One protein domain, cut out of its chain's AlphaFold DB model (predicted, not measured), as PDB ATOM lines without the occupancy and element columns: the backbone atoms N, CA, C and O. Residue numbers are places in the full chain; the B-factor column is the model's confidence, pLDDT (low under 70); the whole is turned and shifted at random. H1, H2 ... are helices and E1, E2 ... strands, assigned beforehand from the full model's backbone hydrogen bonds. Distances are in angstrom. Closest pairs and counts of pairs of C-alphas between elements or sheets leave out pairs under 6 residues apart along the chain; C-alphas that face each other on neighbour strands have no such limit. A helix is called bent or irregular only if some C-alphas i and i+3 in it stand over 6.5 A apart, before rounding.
ATOM      1  N   GLY A  27      -3.601 -18.614 -15.284       83.62
ATOM      2  CA  GLY A  27      -2.576 -17.647 -14.924       83.62
ATOM      3  C   GLY A  27      -1.192 -18.275 -15.061       83.62
ATOM      4  O   GLY A  27      -0.997 -19.440 -14.715       83.62
ATOM      5  N   ASN A  28      -0.236 -17.494 -15.550       90.00
ATOM      6  CA  ASN A  28       1.158 -17.896 -15.668       90.00
ATOM      7  C   ASN A  28       1.952 -17.334 -14.493       90.00
ATOM      8  O   ASN A  28       1.815 -16.160 -14.150       90.00
ATOM      9  N   ILE A  29       2.807 -18.160 -13.895       92.75
ATOM     10  CA  ILE A  29       3.780 -17.682 -12.915       92.75
ATOM     11  C   ILE A  29       5.018 -17.212 -13.677       92.75
ATOM     12  O   ILE A  29       5.643 -17.998 -14.389       92.75
ATOM     13  N   LEU A  30       5.360 -15.937 -13.525       94.50
ATOM     14  CA  LEU A  30       6.559 -15.322 -14.080       94.50
ATOM     15  C   LEU A  30       7.619 -15.189 -12.987       94.50
ATOM     16  O   LEU A  30       7.293 -14.843 -11.851       94.50
ATOM     17  N   LEU A  31       8.881 -15.429 -13.332       95.06
ATOM     18  CA  LEU A  31      10.025 -15.044 -12.507       95.06
ATOM     19  C   LEU A  31      10.570 -13.720 -13.040       95.06
ATOM     20  O   LEU A  31      11.069 -13.679 -14.161       95.06
ATOM     21  N   LEU A  32      10.453 -12.661 -12.240       94.88
ATOM     22  CA  LEU A  32      10.959 -11.312 -12.530       94.88
ATOM     23  C   LEU A  32      11.805 -10.832 -11.343       94.88
ATOM     24  O   LEU A  32      11.717 -11.390 -10.248       94.88
ATOM     25  N   ARG A  33      12.624  -9.791 -11.513       94.25
ATOM     26  CA  ARG A  33      13.398  -9.237 -10.392       94.25
ATOM     27  C   ARG A  33      12.549  -8.306  -9.538       94.25
ATOM     28  O   ARG A  33      11.834  -7.450 -10.060       94.25
ATOM     29  N   HIS A  34      12.676  -8.435  -8.222       93.75
ATOM     30  CA  HIS A  34      12.043  -7.528  -7.277       93.75
ATOM     31  C   HIS A  34      12.613  -6.110  -7.459       93.75
ATOM     32  O   HIS A  34      13.828  -5.928  -7.359       93.75
ATOM     33  N   PRO A  35      11.784  -5.069  -7.636       92.25
ATOM     34  CA  PRO A  35      12.244  -3.770  -8.133       92.25
ATOM     35  C   PRO A  35      13.184  -3.011  -7.188       92.25
ATOM     36  O   PRO A  35      13.864  -2.079  -7.603       92.25
ATOM     37  N   LYS A  36      13.229  -3.398  -5.909       89.12
ATOM     38  CA  LYS A  36      14.126  -2.811  -4.901       89.12
ATOM     39  C   LYS A  36      15.308  -3.703  -4.515       89.12
ATOM     40  O   LYS A  36      16.323  -3.187  -4.066       89.12
ATOM     41  N   LEU A  37      15.133  -5.023  -4.588       88.56
ATOM     42  CA  LEU A  37      16.127  -5.989  -4.094       88.56
ATOM     43  C   LEU A  37      16.928  -6.610  -5.241       88.56
ATOM     44  O   LEU A  37      17.976  -7.187  -4.998       88.56
ATOM     45  N   GLU A  38      16.422  -6.502  -6.472       82.31
ATOM     46  CA  GLU A  38      16.951  -7.118  -7.694       82.31
ATOM     47  C   GLU A  38      17.089  -8.652  -7.651       82.31
ATOM     48  O   GLU A  38      17.599  -9.261  -8.588       82.31
ATOM     49  N   GLU A  39      16.565  -9.288  -6.605       90.38
ATOM     50  CA  GLU A  39      16.469 -10.738  -6.460       90.38
ATOM     51  C   GLU A  39      15.304 -11.305  -7.278       90.38
ATOM     52  O   GLU A  39      14.294 -10.630  -7.503       90.38
ATOM     53  N   GLU A  40      15.426 -12.561  -7.710       93.00
ATOM     54  CA  GLU A  40      14.350 -13.265  -8.405       93.00
ATOM     55  C   GLU A  40      13.139 -13.455  -7.488       93.00
ATOM     56  O   GLU A  40      13.243 -14.001  -6.390       93.00
ATOM     57  N   THR A  41      11.970 -13.033  -7.959       94.25
ATOM     58  CA  THR A  41      10.703 -13.232  -7.264       94.25
ATOM     59  C   THR A  41       9.599 -13.628  -8.240       94.25
ATOM     60  O   THR A  41       9.678 -13.402  -9.451       94.25
ATOM     61  N   GLN A  42       8.575 -14.281  -7.708       94.56
ATOM     62  CA  GLN A  42       7.457 -14.788  -8.490       94.56
ATOM     63  C   GLN A  42       6.360 -13.729  -8.609       94.56
ATOM     64  O   GLN A  42       6.043 -13.030  -7.646       94.56
ATOM     65  N   TYR A  43       5.729 -13.677  -9.776       95.38
ATOM     66  CA  TYR A  43       4.535 -12.885 -10.053       95.38
ATOM     67  C   TYR A  43       3.494 -13.747 -10.762       95.38
ATOM     68  O   TYR A  43       3.837 -14.636 -11.537       95.38
ATOM     69  N   LEU A  44       2.216 -13.482 -10.519       94.94
ATOM     70  CA  LEU A  44       1.110 -14.084 -11.253       94.94
ATOM     71  C   LEU A  44       0.689 -13.144 -12.381       94.94
ATOM     72  O   LEU A  44       0.194 -12.046 -12.133       94.94
ATOM     73  N   PHE A  45       0.828 -13.591 -13.622       92.88
ATOM     74  CA  PHE A  45       0.284 -12.909 -14.786       92.88
ATOM     75  C   PHE A  45      -1.005 -13.592 -15.235       92.88
ATOM     76  O   PHE A  45      -1.008 -14.763 -15.613       92.88
ATOM     77  N   THR A  46      -2.115 -12.865 -15.182       91.81
ATOM     78  CA  THR A  46      -3.439 -13.378 -15.551       91.81
ATOM     79  C   THR A  46      -4.283 -12.253 -16.126       91.81
ATOM     80  O   THR A  46      -4.221 -11.130 -15.638       91.81
ATOM     81  N   ASP A  47      -5.056 -12.536 -17.175       89.12
ATOM     82  CA  ASP A  47      -5.940 -11.565 -17.842       89.12
ATOM     83  C   ASP A  47      -5.258 -10.226 -18.209       89.12
ATOM     84  O   ASP A  47      -5.850  -9.153 -18.110       89.12
ATOM     85  N   GLY A  48      -3.985 -10.272 -18.625       89.06
ATOM     86  CA  GLY A  48      -3.216  -9.072 -18.981       89.06
ATOM     87  C   GLY A  48      -2.748  -8.237 -17.784       89.06
ATOM     88  O   GLY A  48      -2.213  -7.147 -17.973       89.06
ATOM     89  N   GLN A  49      -2.938  -8.731 -16.562       92.69
ATOM     90  CA  GLN A  49      -2.598  -8.054 -15.320       92.69
ATOM     91  C   GLN A  49      -1.516  -8.815 -14.556       92.69
ATOM     92  O   GLN A  49      -1.565 -10.041 -14.416       92.69
ATOM     93  N   LEU A  50      -0.550  -8.068 -14.026       95.00
ATOM     94  CA  LEU A  50       0.511  -8.601 -13.186       95.00
ATOM     95  C   LEU A  50       0.115  -8.474 -11.716       95.00
ATOM     96  O   LEU A  50      -0.334  -7.421 -11.273       95.00
ATOM     97  N   HIS A  51       0.298  -9.546 -10.958       95.62
ATOM     98  CA  HIS A  51       0.035  -9.584  -9.531       95.62
ATOM     99  C   HIS A  51       1.276 -10.068  -8.791       95.62
ATOM    100  O   HIS A  51       1.915 -11.036  -9.196       95.62
ATOM    101  N   GLU A  52       1.616  -9.411  -7.694       95.88
ATOM    102  CA  GLU A  52       2.668  -9.864  -6.788       95.88
ATOM    103  C   GLU A  52       2.119 -10.912  -5.813       95.88
ATOM    104  O   GLU A  52       0.947 -10.868  -5.425       95.88
ATOM    105  N   PHE A  53       2.965 -11.864  -5.416       95.69
ATOM    106  CA  PHE A  53       2.636 -12.796  -4.342       95.69
ATOM    107  C   PHE A  53       3.031 -12.200  -2.996       95.69
ATOM    108  O   PHE A  53       4.207 -12.010  -2.700       95.69
ATOM    109  N   ASN A  54       2.036 -11.988  -2.147       94.44
ATOM    110  CA  ASN A  54       2.217 -11.674  -0.743       94.44
ATOM    111  C   ASN A  54       1.960 -12.918   0.102       94.44
ATOM    112  O   ASN A  54       1.084 -13.724  -0.207       94.44
ATOM    113  N   TRP A  55       2.709 -13.069   1.189       94.56
ATOM    114  CA  TRP A  55       2.582 -14.198   2.104       94.56
ATOM    115  C   TRP A  55       2.335 -13.696   3.525       94.56
ATOM    116  O   TRP A  55       3.049 -12.832   4.032       94.56
ATOM    117  N   PHE A  56       1.331 -14.274   4.180       94.94
ATOM    118  CA  PHE A  56       1.092 -14.128   5.606       94.94
ATOM    119  C   PHE A  56       1.086 -15.489   6.313       94.94
ATOM    120  O   PHE A  56       0.574 -16.486   5.794       94.94
ATOM    121  N   LYS A  57       1.630 -15.525   7.531       94.56
ATOM    122  CA  LYS A  57       1.544 -16.676   8.432       94.56
ATOM    123  C   LYS A  57       1.406 -16.200   9.869       94.56
ATOM    124  O   LYS A  57       2.303 -15.550  10.406       94.56
ATOM    125  N   GLU A  58       0.295 -16.566  10.493       91.69
ATOM    126  CA  GLU A  58       0.099 -16.380  11.925       91.69
ATOM    127  C   GLU A  58       0.806 -17.492  12.717       91.69
ATOM    128  O   GLU A  58       0.980 -18.619  12.241       91.69
ATOM    129  N   ARG A  59       1.253 -17.182  13.940       93.25
ATOM    130  CA  ARG A  59       1.865 -18.189  14.816       93.25
ATOM    131  C   ARG A  59       0.824 -19.229  15.219       93.25
ATOM    132  O   ARG A  59      -0.267 -18.869  15.637       93.25
ATOM    133  N   TYR A  60       1.215 -20.502  15.166       92.50
ATOM    134  CA  TYR A  60       0.365 -21.638  15.544       92.50
ATOM    135  C   TYR A  60      -0.929 -21.766  14.710       92.50
ATOM    136  O   TYR A  60      -1.917 -22.317  15.189       92.50
ATOM    137  N   GLY A  61      -0.929 -21.266  13.468       92.75
ATOM    138  CA  GLY A  61      -2.023 -21.463  12.516       92.75
ATOM    139  C   GLY A  61      -1.924 -22.800  11.774       92.75
ATOM    140  O   GLY A  61      -0.830 -23.297  11.534       92.75
ATOM    141  N   SER A  62      -3.069 -23.360  11.382       94.56
ATOM    142  CA  SER A  62      -3.182 -24.526  10.490       94.56
ATOM    143  C   SER A  62      -4.473 -24.430   9.672       94.56
ATOM    144  O   SER A  62      -5.401 -23.717  10.060       94.56
ATOM    145  N   TRP A  63      -4.540 -25.134   8.540       94.75
ATOM    146  CA  TRP A  63      -5.741 -25.192   7.703       94.75
ATOM    147  C   TRP A  63      -6.375 -26.575   7.726       94.75
ATOM    148  O   TRP A  63      -5.691 -27.585   7.574       94.75
ATOM    149  N   PHE A  64      -7.700 -26.606   7.810       94.44
ATOM    150  CA  PHE A  64      -8.493 -27.787   7.488       94.44
ATOM    151  C   PHE A  64      -8.930 -27.686   6.024       94.44
ATOM    152  O   PHE A  64      -9.735 -26.826   5.665       94.44
ATOM    153  N   LEU A  65      -8.366 -28.538   5.171       92.00
ATOM    154  CA  LEU A  65      -8.621 -28.601   3.735       92.00
ATOM    155  C   LEU A  65      -9.422 -29.870   3.434       92.00
ATOM    156  O   LEU A  65      -8.866 -30.916   3.104       92.00
ATOM    157  N   GLY A  66     -10.743 -29.787   3.600       89.81
ATOM    158  CA  GLY A  66     -11.603 -30.969   3.547       89.81
ATOM    159  C   GLY A  66     -11.259 -31.942   4.678       89.81
ATOM    160  O   GLY A  66     -11.432 -31.615   5.848       89.81
ATOM    161  N   ASP A  67     -10.770 -33.123   4.316       89.25
ATOM    162  CA  ASP A  67     -10.315 -34.201   5.203       89.25
ATOM    163  C   ASP A  67      -8.793 -34.212   5.452       89.25
ATOM    164  O   ASP A  67      -8.286 -35.083   6.159       89.25
ATOM    165  N   TYR A  68      -8.063 -33.226   4.924       90.44
ATOM    166  CA  TYR A  68      -6.630 -33.042   5.142       90.44
ATOM    167  C   TYR A  68      -6.347 -31.869   6.092       90.44
ATOM    168  O   TYR A  68      -6.957 -30.805   5.982       90.44
ATOM    169  N   VAL A  69      -5.374 -32.027   6.995       91.81
ATOM    170  CA  VAL A  69      -4.872 -30.935   7.845       91.81
ATOM    171  C   VAL A  69      -3.531 -30.450   7.303       91.81
ATOM    172  O   VAL A  69      -2.558 -31.202   7.275       91.81
ATOM    173  N   CYS A  70      -3.468 -29.181   6.900       91.69
ATOM    174  CA  CYS A  70      -2.231 -28.515   6.511       91.69
ATOM    175  C   CYS A  70      -1.639 -27.769   7.712       91.69
ATOM    176  O   CYS A  70      -2.161 -26.733   8.132       91.69
ATOM    177  N   GLU A  71      -0.530 -28.287   8.245       91.75
ATOM    178  CA  GLU A  71       0.178 -27.724   9.405       91.75
ATOM    179  C   GLU A  71       0.762 -26.327   9.145       91.75
ATOM    180  O   GLU A  71       0.907 -25.542  10.075       91.75
ATOM    181  N   ASP A  72       1.089 -25.983   7.894       91.00
ATOM    182  CA  ASP A  72       1.796 -24.733   7.599       91.00
ATOM    183  C   ASP A  72       0.993 -23.487   8.004       91.00
ATOM    184  O   ASP A  72       1.581 -22.495   8.439       91.00
ATOM    185  N   GLY A  73      -0.337 -23.525   7.862       92.75
ATOM    186  CA  GLY A  73      -1.231 -22.423   8.243       92.75
ATOM    187  C   GLY A  73      -1.002 -21.109   7.488       92.75
ATOM    188  O   GLY A  73      -1.638 -20.104   7.800       92.75
ATOM    189  N   SER A  74      -0.091 -21.091   6.512       95.12
ATOM    190  CA  SER A  74       0.189 -19.915   5.705       95.12
ATOM    191  C   SER A  74      -0.887 -19.683   4.658       95.12
ATOM    192  O   SER A  74      -1.600 -20.600   4.240       95.12
ATOM    193  N   VAL A  75      -0.993 -18.438   4.219       95.62
ATOM    194  CA  VAL A  75      -1.853 -18.050   3.110       95.62
ATOM    195  C   VAL A  75      -1.114 -17.067   2.220       95.62
ATOM    196  O   VAL A  75      -0.431 -16.149   2.688       95.62
ATOM    197  N   TYR A  76      -1.241 -17.304   0.922       95.62
ATOM    198  CA  TYR A  76      -0.718 -16.451  -0.127       95.62
ATOM    199  C   TYR A  76      -1.846 -15.596  -0.695       95.62
ATOM    200  O   TYR A  76      -2.975 -16.068  -0.842       95.62
ATOM    201  N   TYR A  77      -1.531 -14.360  -1.057       95.25
ATOM    202  CA  TYR A  77      -2.450 -13.428  -1.697       95.25
ATOM    203  C   TYR A  77      -1.805 -12.865  -2.953       95.25
ATOM    204  O   TYR A  77      -0.644 -12.466  -2.924       95.25
ATOM    205  N   CYS A  78      -2.570 -12.793  -4.035       95.56
ATOM    206  CA  CYS A  78      -2.176 -12.060  -5.228       95.56
ATOM    207  C   CYS A  78      -2.770 -10.654  -5.180       95.56
ATOM    208  O   CYS A  78      -3.992 -10.495  -5.205       95.56
ATOM    209  N   THR A  79      -1.916  -9.638  -5.147       95.50
ATOM    210  CA  THR A  79      -2.319  -8.228  -5.225       95.50
ATOM    211  C   THR A  79      -1.855  -7.640  -6.545       95.50
ATOM    212  O   THR A  79      -0.772  -7.958  -7.027       95.50
ATOM    213  N   LEU A  80      -2.696  -6.814  -7.166       95.69
ATOM    214  CA  LEU A  80      -2.374  -6.177  -8.440       95.69
ATOM    215  C   LEU A  80      -1.146  -5.271  -8.273       95.69
ATOM    216  O   LEU A  80      -1.103  -4.462  -7.346       95.69
ATOM    217  N   VAL A  81      -0.184  -5.381  -9.188       95.19
ATOM    218  CA  VAL A  81       0.995  -4.514  -9.247       95.19
ATOM    219  C   VAL A  81       1.064  -3.841 -10.612       95.19
ATOM    220  O   VAL A  81       0.800  -4.462 -11.641       95.19
ATOM    221  N   ASP A  82       1.417  -2.558 -10.629       95.69
ATOM    222  CA  ASP A  82       1.690  -1.863 -11.884       95.69
ATOM    223  C   ASP A  82       3.048  -2.344 -12.438       95.69
ATOM    224  O   ASP A  82       4.072  -2.174 -11.759       95.69
ATOM    225  N   PRO A  83       3.097  -2.928 -13.653       94.00
ATOM    226  CA  PRO A  83       4.341  -3.397 -14.258       94.00
ATOM    227  C   PRO A  83       5.419  -2.314 -14.369       94.00
ATOM    228  O   PRO A  83       6.603  -2.649 -14.413       94.00
ATOM    229  N   ILE A  84       5.050  -1.025 -14.369       94.19
ATOM    230  CA  ILE A  84       6.024   0.065 -14.419       94.19
ATOM    231  C   ILE A  84       7.029  -0.022 -13.269       94.19
ATOM    232  O   ILE A  84       8.209   0.226 -13.486       94.19
ATOM    233  N   PHE A  85       6.610  -0.454 -12.072       94.06
ATOM    234  CA  PHE A  85       7.519  -0.580 -10.932       94.06
ATOM    235  C   PHE A  85       8.594  -1.637 -11.169       94.06
ATOM    236  O   PHE A  85       9.735  -1.421 -10.777       94.06
ATOM    237  N   ILE A  86       8.254  -2.729 -11.856       94.06
ATOM    238  CA  ILE A  86       9.200  -3.785 -12.238       94.06
ATOM    239  C   ILE A  86      10.177  -3.287 -13.311       94.06
ATOM    240  O   ILE A  86      11.348  -3.657 -13.301       94.06
ATOM    241  N   LEU A  87       9.700  -2.454 -14.238       93.00
ATOM    242  CA  LEU A  87      10.479  -1.978 -15.383       93.00
ATOM    243  C   LEU A  87      11.352  -0.753 -15.070       93.00
ATOM    244  O   LEU A  87      12.356  -0.540 -15.744       93.00
ATOM    245  N   LEU A  88      11.012   0.047 -14.055       93.56
ATOM    246  CA  LEU A  88      11.765   1.252 -13.683       93.56
ATOM    247  C   LEU A  88      13.267   0.995 -13.450       93.56
ATOM    248  O   LEU A  88      14.069   1.742 -14.018       93.56
ATOM    249  N   PRO A  89      13.688  -0.044 -12.699       91.69
ATOM    250  CA  PRO A  89      15.106  -0.371 -12.551       91.69
ATOM    251  C   PRO A  89      15.785  -0.708 -13.886       91.69
ATOM    252  O   PRO A  89      16.915  -0.282 -14.119       91.69
ATOM    253  N   LEU A  90      15.087  -1.407 -14.792       91.81
ATOM    254  CA  LEU A  90      15.607  -1.720 -16.128       91.81
ATOM    255  C   LEU A  90      15.794  -0.447 -16.954       91.81
ATOM    256  O   LEU A  90      16.824  -0.282 -17.605       91.81
ATOM    257  N   PHE A  91      14.826   0.471 -16.912       91.38
ATOM    258  CA  PHE A  91      14.917   1.743 -17.627       91.38
ATOM    259  C   PHE A  91      16.065   2.611 -17.121       91.38
ATOM    260  O   PHE A  91      16.789   3.190 -17.933       91.38
ATOM    261  N   GLU A  92      16.276   2.675 -15.806       90.19
ATOM    262  CA  GLU A  92      17.386   3.444 -15.244       90.19
ATOM    263  C   GLU A  92      18.740   2.807 -15.592       90.19
ATOM    264  O   GLU A  92      19.646   3.508 -16.049       90.19
ATOM    265  N   ALA A  93      18.863   1.480 -15.489       88.69
ATOM    266  CA  ALA A  93      20.077   0.759 -15.873       88.69
ATOM    267  C   ALA A  93      20.394   0.907 -17.374       88.69
ATOM    268  O   ALA A  93      21.544   1.116 -17.766       88.69
ATOM    269  N   ALA A  94      19.373   0.854 -18.231       89.56
ATOM    270  CA  ALA A  94      19.536   0.957 -19.676       89.56
ATOM    271  C   ALA A  94      19.803   2.386 -20.172       89.56
ATOM    272  O   ALA A  94      20.198   2.549 -21.329       89.56
ATOM    273  N   ARG A  95      19.634   3.412 -19.323       87.06
ATOM    274  CA  ARG A  95      19.783   4.829 -19.693       87.06
ATOM    275  C   ARG A  95      21.185   5.176 -20.207       87.06
ATOM    276  O   ARG A  95      21.332   6.146 -20.947       87.06
ATOM    277  N   MET A  96      22.216   4.403 -19.838       80.56
ATOM    278  CA  MET A  96      23.634   4.663 -20.160       80.56
ATOM    279  C   MET A  96      24.099   6.074 -19.747       80.56
ATOM    280  O   MET A  96      24.943   6.688 -20.401       80.56
ATOM    281  N   SER A  97      23.521   6.613 -18.670       83.06
ATOM    282  CA  SER A  97      23.867   7.929 -18.134       83.06
ATOM    283  C   SER A  97      25.151   7.838 -17.312       83.06
ATOM    284  O   SER A  97      25.258   7.056 -16.375       83.06
ATOM    285  N   ASN A  98      26.114   8.689 -17.634       78.50
ATOM    286  CA  ASN A  98      27.421   8.817 -16.983       78.50
ATOM    287  C   ASN A  98      27.520  10.109 -16.140       78.50
ATOM    288  O   ASN A  98      28.615  10.595 -15.857       78.50
ATOM    289  N   GLY A  99      26.373  10.695 -15.773       77.94
ATOM    290  CA  GLY A  99      26.262  11.900 -14.939       77.94
ATOM    291  C   GLY A  99      26.576  13.218 -15.656       77.94
ATOM    292  O   GLY A  99      26.282  14.280 -15.114       77.94
ATOM    293  N   LYS A 100      27.143  13.162 -16.867       80.06
ATOM    294  CA  LYS A 100      27.398  14.326 -17.732       80.06
ATOM    295  C   LYS A 100      26.378  14.442 -18.862       80.06
ATOM    296  O   LYS A 100      25.956  15.552 -19.170       80.06
ATOM    297  N   ASP A 101      25.945  13.305 -19.406       84.44
ATOM    298  CA  ASP A 101      24.956  13.235 -20.478       84.44
ATOM    299  C   ASP A 101      23.635  12.647 -19.953       84.44
ATOM    300  O   ASP A 101      23.626  11.813 -19.044       84.44
ATOM    301  N   LEU A 102      22.507  13.042 -20.552       84.19
ATOM    302  CA  LEU A 102      21.166  12.563 -20.171       84.19
ATOM    303  C   LEU A 102      20.922  11.074 -20.503       84.19
ATOM    304  O   LEU A 102      19.898  10.520 -20.107       84.19
ATOM    305  N   GLY A 103      21.862  10.419 -21.187       88.50
ATOM    306  CA  GLY A 103      21.746   9.041 -21.658       88.50
ATOM    307  C   GLY A 103      21.404   8.943 -23.145       88.50
ATOM    308  O   GLY A 103      21.534   9.914 -23.894       88.50
ATOM    309  N   LYS A 104      20.990   7.751 -23.587       87.44
ATOM    310  CA  LYS A 104      20.612   7.471 -24.982       87.44
ATOM    311  C   LYS A 104      19.248   6.798 -25.057       87.44
ATOM    312  O   LYS A 104      18.903   5.988 -24.203       87.44
ATOM    313  N   PHE A 105      18.505   7.096 -26.120       90.44
ATOM    314  CA  PHE A 105      17.324   6.317 -26.478       90.44
ATOM    315  C   PHE A 105      17.750   4.936 -26.977       90.44
ATOM    316  O   PHE A 105      18.714   4.820 -27.738       90.44
ATOM    317  N   ARG A 106      17.024   3.905 -26.548       90.12
ATOM    318  CA  ARG A 106      17.242   2.504 -26.917       90.12
ATOM    319  C   ARG A 106      15.914   1.851 -27.266       90.12
ATOM    320  O   ARG A 106      14.863   2.324 -26.834       90.12
ATOM    321  N   GLN A 107      15.967   0.795 -28.069       93.19
ATOM    322  CA  GLN A 107      14.779   0.003 -28.393       93.19
ATOM    323  C   GLN A 107      14.320  -0.790 -27.166       93.19
ATOM    324  O   GLN A 107      15.137  -1.147 -26.320       93.19
ATOM    325  N   LEU A 108      13.022  -1.088 -27.072       91.44
ATOM    326  CA  LEU A 108      12.481  -1.841 -25.938       91.44
ATOM    327  C   LEU A 108      13.138  -3.225 -25.819       91.44
ATOM    328  O   LEU A 108      13.570  -3.594 -24.733       91.44
ATOM    329  N   ASP A 109      13.304  -3.930 -26.937       92.19
ATOM    330  CA  ASP A 109      13.935  -5.257 -26.970       92.19
ATOM    331  C   ASP A 109      15.369  -5.227 -26.419       92.19
ATOM    332  O   ASP A 109      15.808  -6.139 -25.724       92.19
ATOM    333  N   GLU A 110      16.096  -4.136 -26.672       91.50
ATOM    334  CA  GLU A 110      17.448  -3.929 -26.151       91.50
ATOM    335  C   GLU A 110      17.483  -3.601 -24.651       91.50
ATOM    336  O   GLU A 110      18.510  -3.816 -24.004       91.50
ATOM    337  N   ILE A 111      16.408  -3.014 -24.120       92.50
ATOM    338  CA  ILE A 111      16.254  -2.671 -22.700       92.50
ATOM    339  C   ILE A 111      15.856  -3.914 -21.899       92.50
ATOM    340  O   ILE A 111      16.373  -4.124 -20.805       92.50
ATOM    341  N   LEU A 112      14.936  -4.723 -22.433       91.81
ATOM    342  CA  LEU A 112      14.439  -5.941 -21.787       91.81
ATOM    343  C   LEU A 112      15.453  -7.092 -21.839       91.81
ATOM    344  O   LEU A 112      15.370  -8.025 -21.043       91.81
ATOM    345  N   TYR A 113      16.432  -7.024 -22.742       92.00
ATOM    346  CA  TYR A 113      17.522  -7.987 -22.790       92.00
ATOM    347  C   TYR A 113      18.480  -7.807 -21.604       92.00
ATOM    348  O   TYR A 113      19.294  -6.880 -21.570       92.00
TER     349      TYR A 113
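What this domain is: This is residues 27 to 113 of the 121 residues of the protein "Ydr279_N domain-containing protein" of Aegilops tauschii subsp. strangulata (UniProt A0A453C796). The model is a long rod: a strongly twisted sheet of four strands, E1 E2 E3 E6, lies between a small hairpin, E4 and E5, at one end and the helices H1 and H2 at the other. H1 only grazes the sheet, H2 touches H1 near its end, and residues 97 to 102 of the loop between the helices stick out. The printed part has 87 residues, with six named strands and then two named helices, in the order E1 E2 E3 E4 E5 E6 H1 H2; both sheets are antiparallel, and the class is mixed, helices and strands. The whole is extended, with a radius of gyration of the C-alphas of 18.8 A and spans of 63 by 28 by 17 A.

How they stand to each other: E1, residues 28 to 33, and E2, residues 40 to 46, form a hairpin, antiparallel at 144 degrees, with N 30 and O 43 2.8 A apart, within hydrogen-bond range. E2 and E3, residues 49 to 56, form the next hairpin, at 124 degrees, with N 44 and O 51 at 2.8 A. E1 E2 E3 are a meander, each strand the antiparallel neighbour of the one before. E4, residues 63 to 65, and E5, residues 68 to 70, form a hairpin at 150 degrees, with N 65 and O 68 at 2.8 A; E4 is apart from E3. E6, residues 75 to 80, is antiparallel to E3 at 149 degrees, with N 54 and O 77 at 2.8 A; it is an edge strand, as is E1. H1, residues 83 to 94, is on this sheet but only grazes it, with residues 83 to 90; the C-alphas of Leu 50 and Pro 83 are 6.5 A apart, the closest of E3 and H1. H2, residues 108 to 112, is not on the sheet. H1 and H2 touch, H1 with residues 90 to 94 alone; their closest C-alphas, those of Ala 94 and Ile 111, are 5.8 A apart. In H2 every O i to N i+4 pair is within hydrogen-bond range, in H1 6 of 8.

Where its parts are: E1 starts at C-alpha 28 (1.158, -17.896, -15.668) and is 15.9 A long. E2 is 19.2 A long, E3 22.1 A and E6 16.6 A. H1 is 16.7 A long and only just irregular, with C-alphas 86 and 89 6.8 A apart. H2 ends at C-alpha 112 (14.439, -5.941, -21.787).

The domain as a whole: The two C-alphas farthest apart, those of Asp 67 and Lys 100, are 65.6 A from each other. The printed part has no cut. The link from H1 to H2, 13 residues, is long. The mean pLDDT of the printed part is 91.6, and no printed residue is under 70.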